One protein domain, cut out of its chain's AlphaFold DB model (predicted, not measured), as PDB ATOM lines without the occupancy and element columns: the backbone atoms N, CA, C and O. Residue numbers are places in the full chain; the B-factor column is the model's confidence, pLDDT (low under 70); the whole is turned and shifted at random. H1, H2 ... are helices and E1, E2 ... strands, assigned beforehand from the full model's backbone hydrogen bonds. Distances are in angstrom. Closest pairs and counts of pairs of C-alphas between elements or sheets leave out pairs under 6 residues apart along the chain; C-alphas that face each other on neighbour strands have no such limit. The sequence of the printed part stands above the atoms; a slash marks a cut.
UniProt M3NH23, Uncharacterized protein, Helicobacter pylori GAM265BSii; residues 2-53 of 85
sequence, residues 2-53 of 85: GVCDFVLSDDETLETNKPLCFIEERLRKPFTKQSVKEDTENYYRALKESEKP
ATOM      1  N   GLY A   2     100.130  97.196 163.928       57.50
ATOM      2  CA  GLY A   2     100.219  96.776 162.525       57.50
ATOM      3  C   GLY A   2     100.395  95.262 162.395       57.50
ATOM      4  O   GLY A   2     101.141  94.643 163.159       57.50
ATOM      5  N   VAL A   3      99.672  94.657 161.455       81.56
ATOM      6  CA  VAL A   3      99.787  93.228 161.158       81.56
ATOM      7  C   VAL A   3     101.088  93.034 160.378       81.56
ATOM      8  O   VAL A   3     101.141  93.301 159.185       81.56
ATOM      9  N   CYS A   4     102.169  92.682 161.071       87.44
ATOM     10  CA  CYS A   4     103.416  92.215 160.456       87.44
ATOM     11  C   CYS A   4     103.572  90.698 160.613       87.44
ATOM     12  O   CYS A   4     103.077  90.132 161.590       87.44
ATOM     13  N   ASP A   5     104.289  90.070 159.687       91.12
ATOM     14  CA  ASP A   5     104.484  88.617 159.672       91.12
ATOM     15  C   ASP A   5     105.660  88.158 160.555       91.12
ATOM     16  O   ASP A   5     105.645  87.053 161.084       91.12
ATOM     17  N   PHE A   6     106.666  89.011 160.763       93.25
ATOM     18  CA  PHE A   6     107.830  88.741 161.615       93.25
ATOM     19  C   PHE A   6     108.434  90.052 162.144       93.25
ATOM     20  O   PHE A   6     108.037  91.147 161.731       93.25
ATOM     21  N   VAL A   7     109.378  89.936 163.078       94.31
ATOM     22  CA  VAL A   7     110.147  91.048 163.653       94.31
ATOM     23  C   VAL A   7     111.600  90.923 163.217       94.31
ATOM     24  O   VAL A   7     112.137  89.824 163.206       94.31
ATOM     25  N   LEU A   8     112.237  92.034 162.856       94.12
ATOM     26  CA  LEU A   8     113.669  92.095 162.566       94.12
ATOM     27  C   LEU A   8     114.364  92.810 163.731       94.12
ATOM     28  O   LEU A   8     113.978  93.935 164.048       94.12
ATOM     29  N   SER A   9     115.341  92.174 164.378       95.00
ATOM     30  CA  SER A   9     116.041  92.757 165.534       95.00
ATOM     31  C   SER A   9     117.448  92.183 165.713       95.00
ATOM     32  O   SER A   9     117.738  91.074 165.269       95.00
ATOM     33  N   ASP A  10     118.315  92.960 166.351       94.81
ATOM     34  CA  ASP A  10     119.627  92.584 166.880       94.81
ATOM     35  C   ASP A  10     119.596  92.280 168.390       94.81
ATOM     36  O   ASP A  10     120.619  91.906 168.960       94.81
ATOM     37  N   ASP A  11     118.433  92.398 169.036       95.44
ATOM     38  CA  ASP A  11     118.225  92.009 170.430       95.44
ATOM     39  C   ASP A  11     117.788  90.540 170.513       95.44
ATOM     40  O   ASP A  11     116.653  90.183 170.191       95.44
ATOM     41  N   GLU A  12     118.704  89.677 170.954       87.25
ATOM     42  CA  GLU A  12     118.448  88.247 171.164       87.25
ATOM     43  C   GLU A  12     117.479  88.001 172.336       87.25
ATOM     44  O   GLU A  12     116.830  86.960 172.409       87.25
ATOM     45  N   THR A  13     117.340  88.972 173.243       92.38
ATOM     46  CA  THR A  13     116.473  88.878 174.426       92.38
ATOM     47  C   THR A  13     115.054  89.389 174.177       92.38
ATOM     48  O   THR A  13     114.225  89.383 175.088       92.38
ATOM     49  N   LEU A  14     114.746  89.805 172.944       93.31
ATOM     50  CA  LEU A  14     113.445  90.349 172.584       93.31
ATOM     51  C   LEU A  14     112.337  89.290 172.701       93.31
ATOM     52  O   LEU A  14     112.198  88.401 171.859       93.31
ATOM     53  N   GLU A  15     111.473  89.441 173.703       91.19
ATOM     54  CA  GLU A  15     110.278  88.611 173.848       91.19
ATOM     55  C   GLU A  15     109.205  89.015 172.824       91.19
ATOM     56  O   GLU A  15     108.632  90.107 172.866       91.19
ATOM     57  N   THR A  16     108.907  88.120 171.879       90.50
ATOM     58  CA  THR A  16     107.902  88.340 170.834       90.50
ATOM     59  C   THR A  16     107.115  87.066 170.539       90.50
ATOM     60  O   THR A  16     107.667  85.978 170.425       90.50
ATOM     61  N   ASN A  17     105.803  87.213 170.335       90.19
ATOM     62  CA  ASN A  17     104.927  86.124 169.882       90.19
ATOM     63  C   ASN A  17     105.003  85.892 168.361       90.19
ATOM     64  O   ASN A  17     104.258  85.078 167.819       90.19
ATOM     65  N   LYS A  18     105.837  86.661 167.657       90.69
ATOM     66  CA  LYS A  18     106.062  86.557 166.213       90.69
ATOM     67  C   LYS A  18     107.455  86.006 165.930       90.69
ATOM     68  O   LYS A  18     108.354  86.265 166.727       90.69
ATOM     69  N   PRO A  19     107.661  85.349 164.777       92.50
ATOM     70  CA  PRO A  19     108.984  84.925 164.344       92.50
ATOM     71  C   PRO A  19     109.992  86.080 164.394       92.50
ATOM     72  O   PRO A  19     109.700  87.183 163.926       92.50
ATOM     73  N   LEU A  20     111.174  85.813 164.947       93.69
ATOM     74  CA  LEU A  20     112.267  86.772 165.063       93.69
ATOM     75  C   LEU A  20     113.323  86.494 163.985       93.69
ATOM     76  O   LEU A  20     113.947  85.438 163.968       93.69
ATOM     77  N   CYS A  21     113.523  87.451 163.083       94.38
ATOM     78  CA  CYS A  21     114.625  87.475 162.130       94.38
ATOM     79  C   CYS A  21     115.811  88.202 162.771       94.38
ATOM     80  O   CYS A  21     115.850  89.437 162.805       94.38
ATOM     81  N   PHE A  22     116.751  87.429 163.310       95.31
ATOM     82  CA  PHE A  22     117.924  87.971 163.986       95.31
ATOM     83  C   PHE A  22     118.945  88.517 162.981       95.31
ATOM     84  O   PHE A  22     119.407  87.797 162.090       95.31
ATOM     85  N   ILE A  23     119.281  89.802 163.104       94.31
ATOM     86  CA  ILE A  23     120.055  90.549 162.098       94.31
ATOM     87  C   ILE A  23     121.434  89.933 161.860       94.31
ATOM     88  O   ILE A  23     121.821  89.745 160.706       94.31
ATOM     89  N   GLU A  24     122.158  89.605 162.929       92.62
ATOM     90  CA  GLU A  24     123.542  89.118 162.843       92.62
ATOM     91  C   GLU A  24     123.656  87.738 162.179       92.62
ATOM     92  O   GLU A  24     124.685  87.419 161.589       92.62
ATOM     93  N   GLU A  25     122.587  86.940 162.206       92.44
ATOM     94  CA  GLU A  25     122.542  85.632 161.547       92.44
ATOM     95  C   GLU A  25     122.005  85.695 160.116       92.44
ATOM     96  O   GLU A  25     122.410  84.905 159.259       92.44
ATOM     97  N   ARG A  26     121.035  86.581 159.861       94.12
ATOM     98  CA  ARG A  26     120.197  86.516 158.654       94.12
ATOM     99  C   ARG A  26     120.504  87.587 157.612       94.12
ATOM    100  O   ARG A  26     120.159  87.370 156.454       94.12
ATOM    101  N   LEU A  27     121.135  88.707 157.977       95.75
ATOM    102  CA  LEU A  27     121.472  89.788 157.040       95.75
ATOM    103  C   LEU A  27     122.968  89.799 156.693       95.75
ATOM    104  O   LEU A  27     123.836  89.863 157.564       95.75
ATOM    105  N   ARG A  28     123.287  89.822 155.396       95.62
ATOM    106  CA  ARG A  28     124.663  89.895 154.889       95.62
ATOM    107  C   ARG A  28     125.210  91.319 155.018       95.62
ATOM    108  O   ARG A  28     124.620  92.282 154.525       95.62
ATOM    109  N   LYS A  29     126.394  91.449 155.622       94.31
ATOM    110  CA  LYS A  29     127.177  92.698 155.650       94.31
ATOM    111  C   LYS A  29     128.002  92.839 154.349       94.31
ATOM    112  O   LYS A  29     128.514  91.832 153.861       94.31
ATOM    113  N   PRO A  30     128.180  94.055 153.791       95.44
ATOM    114  CA  PRO A  30     127.650  95.331 154.269       95.44
ATOM    115  C   PRO A  30     126.145  95.478 154.008       95.44
ATOM    116  O   PRO A  30     125.609  94.981 153.016       95.44
ATOM    117  N   PHE A  31     125.467  96.215 154.887       95.00
ATOM    118  CA  PHE A  31     124.041  96.493 154.753       95.00
ATOM    119  C   PHE A  31     123.804  97.522 153.648       95.00
ATOM    120  O   PHE A  31     123.926  98.730 153.840       95.00
ATOM    121  N   THR A  32     123.472  97.026 152.462       97.00
ATOM    122  CA  THR A  32     123.006  97.835 151.341       97.00
ATOM    123  C   THR A  32     121.498  97.677 151.218       97.00
ATOM    124  O   THR A  32     120.932  96.663 151.620       97.00
ATOM    125  N   LYS A  33     120.826  98.651 150.600       97.25
ATOM    126  CA  LYS A  33     119.384  98.541 150.335       97.25
ATOM    127  C   LYS A  33     119.035  97.253 149.573       97.25
ATOM    128  O   LYS A  33     118.004  96.650 149.848       97.25
ATOM    129  N   GLN A  34     119.893  96.848 148.634       97.69
ATOM    130  CA  GLN A  34     119.696  95.644 147.834       97.69
ATOM    131  C   GLN A  34     119.887  94.372 148.669       97.69
ATOM    132  O   GLN A  34     119.000  93.525 148.668       97.69
ATOM    133  N   SER A  35     120.988  94.264 149.424       96.81
ATOM    134  CA  SER A  35     121.254  93.073 150.247       96.81
ATOM    135  C   SER A  35     120.193  92.873 151.324       96.81
ATOM    136  O   SER A  35     119.648  91.781 151.439       96.81
ATOM    137  N   VAL A  36     119.807  93.937 152.035       95.94
ATOM    138  CA  VAL A  36     118.753  93.862 153.060       95.94
ATOM    139  C   VAL A  36     117.423  93.409 152.457       95.94
ATOM    140  O   VAL A  36     116.737  92.580 153.054       95.94
ATOM    141  N   LYS A  37     117.061  93.912 151.270       96.62
ATOM    142  CA  LYS A  37     115.833  93.495 150.583       96.62
ATOM    143  C   LYS A  37     115.862  92.001 150.256       96.62
ATOM    144  O   LYS A  37     114.925  91.295 150.613       96.62
ATOM    145  N   GLU A  38     116.932  91.533 149.618       97.69
ATOM    146  CA  GLU A  38     117.087  90.123 149.241       97.69
ATOM    147  C   GLU A  38     117.046  89.198 150.459       97.69
ATOM    148  O   GLU A  38     116.341  88.193 150.455       97.69
ATOM    149  N   ASP A  39     117.770  89.544 151.519       97.12
ATOM    150  CA  ASP A  39     117.871  88.709 152.715       97.12
ATOM    151  C   ASP A  39     116.539  88.634 153.469       97.12
ATOM    152  O   ASP A  39     116.124  87.563 153.915       97.12
ATOM    153  N   THR A  40     115.817  89.753 153.528       94.81
ATOM    154  CA  THR A  40     114.481  89.814 154.128       94.81
ATOM    155  C   THR A  40     113.464  89.005 153.313       94.81
ATOM    156  O   THR A  40     112.666  88.264 153.885       94.81
ATOM    157  N   GLU A  41     113.501  89.096 151.978       95.69
ATOM    158  CA  GLU A  41     112.641  88.302 151.088       95.69
ATOM    159  C   GLU A  41     112.940  86.799 151.190       95.69
ATOM    160  O   GLU A  41     112.017  85.980 151.199       95.69
ATOM    161  N   ASN A  42     114.215  86.427 151.313       95.56
ATOM    162  CA  ASN A  42     114.635  85.043 151.514       95.56
ATOM    163  C   ASN A  42     114.146  84.496 152.858       95.56
ATOM    164  O   ASN A  42     113.597  83.394 152.905       95.56
ATOM    165  N   TYR A  43     114.286  85.273 153.938       95.00
ATOM    166  CA  TYR A  43     113.748  84.903 155.246       95.00
ATOM    167  C   TYR A  43     112.229  84.716 155.192       95.00
ATOM    168  O   TYR A  43     111.708  83.702 155.654       95.00
ATOM    169  N   TYR A  44     111.518  85.660 154.571       94.19
ATOM    170  CA  TYR A  44     110.068  85.587 154.434       94.19
ATOM    171  C   TYR A  44     109.612  84.352 153.650       94.19
ATOM    172  O   TYR A  44     108.648  83.688 154.031       94.19
ATOM    173  N   ARG A  45     110.328  84.000 152.577       93.56
ATOM    174  CA  ARG A  45     110.059  82.786 151.800       93.56
ATOM    175  C   ARG A  45     110.251  81.524 152.636       93.56
ATOM    176  O   ARG A  45     109.358  80.684 152.648       93.56
ATOM    177  N   ALA A  46     111.366  81.423 153.357       91.31
ATOM    178  CA  ALA A  46     111.640  80.287 154.235       91.31
ATOM    179  C   ALA A  46     110.572  80.151 155.333       91.31
ATOM    180  O   ALA A  46     110.113  79.047 155.619       91.31
ATOM    181  N   LEU A  47     110.116  81.278 155.892       90.44
ATOM    182  CA  LEU A  47     109.019  81.300 156.855       90.44
ATOM    183  C   LEU A  47     107.729  80.743 156.234       90.44
ATOM    184  O   LEU A  47     107.121  79.834 156.790       90.44
ATOM    185  N   LYS A  48     107.352  81.211 155.039       87.38
ATOM    186  CA  LYS A  48     106.162  80.721 154.323       87.38
ATOM    187  C   LYS A  48     106.247  79.244 153.950       87.38
ATOM    188  O   LYS A  48     105.231  78.560 153.953       87.38
ATOM    189  N   GLU A  49     107.432  78.745 153.620       86.62
ATOM    190  CA  GLU A  49     107.657  77.322 153.354       86.62
ATOM    191  C   GLU A  49     107.560  76.479 154.628       86.62
ATOM    192  O   GLU A  49     106.998  75.391 154.574       86.62
ATOM    193  N   SER A  50     108.013  76.996 155.774       78.44
ATOM    194  CA  SER A  50     107.836  76.333 157.075       78.44
ATOM    195  C   SER A  50     106.382  76.326 157.568       78.44
ATOM    196  O   SER A  50     105.989  75.433 158.312       78.44
ATOM    197  N   GLU A  51     105.574  77.300 157.135       74.06
ATOM    198  CA  GLU A  51     104.133  77.365 157.410       74.06
ATOM    199  C   GLU A  51     103.309  76.441 156.505       74.06
ATOM    200  O   GLU A  51     102.150  76.159 156.823       74.06
ATOM    201  N   LYS A  52     103.864  75.976 155.373       68.56
ATOM    202  CA  LYS A  52     103.156  75.004 154.538       68.56
ATOM    203  C   LYS A  52     102.965  73.731 155.357       68.56
ATOM    204  O   LYS A  52     103.944  73.197 155.882       68.56
ATOM    205  N   PRO A  53     101.730  73.218 155.460       56.22
ATOM    206  CA  PRO A  53     101.519  71.933 156.086       56.22
ATOM    207  C   PRO A  53     102.365  70.881 155.374       56.22
ATOM    208  O   PRO A  53     102.325  70.783 154.147       56.22
TER     209      PRO A  53
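This is residues 2 to 53 of the 85 residues of an uncharacterized protein of Helicobacter pylori GAM265BSii (UniProt M3NH23). One long helix, H2, makes one side of this small model; over it lies a ladder of two very short parallel strands, E1 and E2, and a wide loop, residues 10 to 19, arches away from the helix between them. The single-turn helix H1 follows E2 directly, and residues 29 to 34, of which 33 to 34 belong to H2, stick out at the far corner where the backbone turns back into the long helix. The printed part has 52 residues, with named elements in the order E1, E2, H1, H2, a sheet of order E1, E2 and a mixed class of helices and strands. It is only just compact, close to loose, with a radius of gyration of the C-alphas of 11.6 A and spans of 33 by 25 by 21 A.

Start at Gly 2 and go on to C-alpha 7 at (110.147, 91.048, 163.653), where strand E1 begins; it covers residues 7 to 9 and is 6.4 A long. After the 10 residues that link E1 to the next strand, look for E2, residues 20 to 22, 5.9 A long. At C-alpha 23 you meet helix H1, residues 23 to 26, 5.3 A long. Then find C-alpha 33 at (119.384, 98.541, 150.335); from there helix H2, residues 33 to 51, runs 27.0 A to C-alpha 51 at (104.133, 77.365, 157.410).

Look first at E1 and E2, parallel neighbours with 28 degrees between their directions. The C-alphas of Leu 8 and Cys 21 face each other at 4.7 A. Across the pair, N 21 and O 7 are within hydrogen-bond range at 2.8 A, and N 9 and O 21 at 3.2 A. From E2 look to H2: their closest C-alphas, those of Cys 21 and Tyr 43, are 7.4 A apart. E1 and H2 are apart. The closest C-alphas of E1 and H1 are those of Ser 9 and Ile 23, at 5.7 A. H1 and H2 are close but not clearly touching; their closest C-alphas, those of Arg 26 and Asp 39, are 6.7 A apart. In H2 every O i to N i+4 pair is within hydrogen-bond range; H1 is too short for such a pair, and its one O i to N i+3 pair is within range.

Compare Pro 30 with Pro 53, whose C-alphas are the two farthest apart, at 35.1 A. The printed part has no cut. The link from E2 to H1 is tight, those from E1 to E2 and from H1 to H2 are short, and no link is long. Read the B-factor column: the mean pLDDT of the printed part is 90.8, and residue 2 and residues 52 to 53 are under 70.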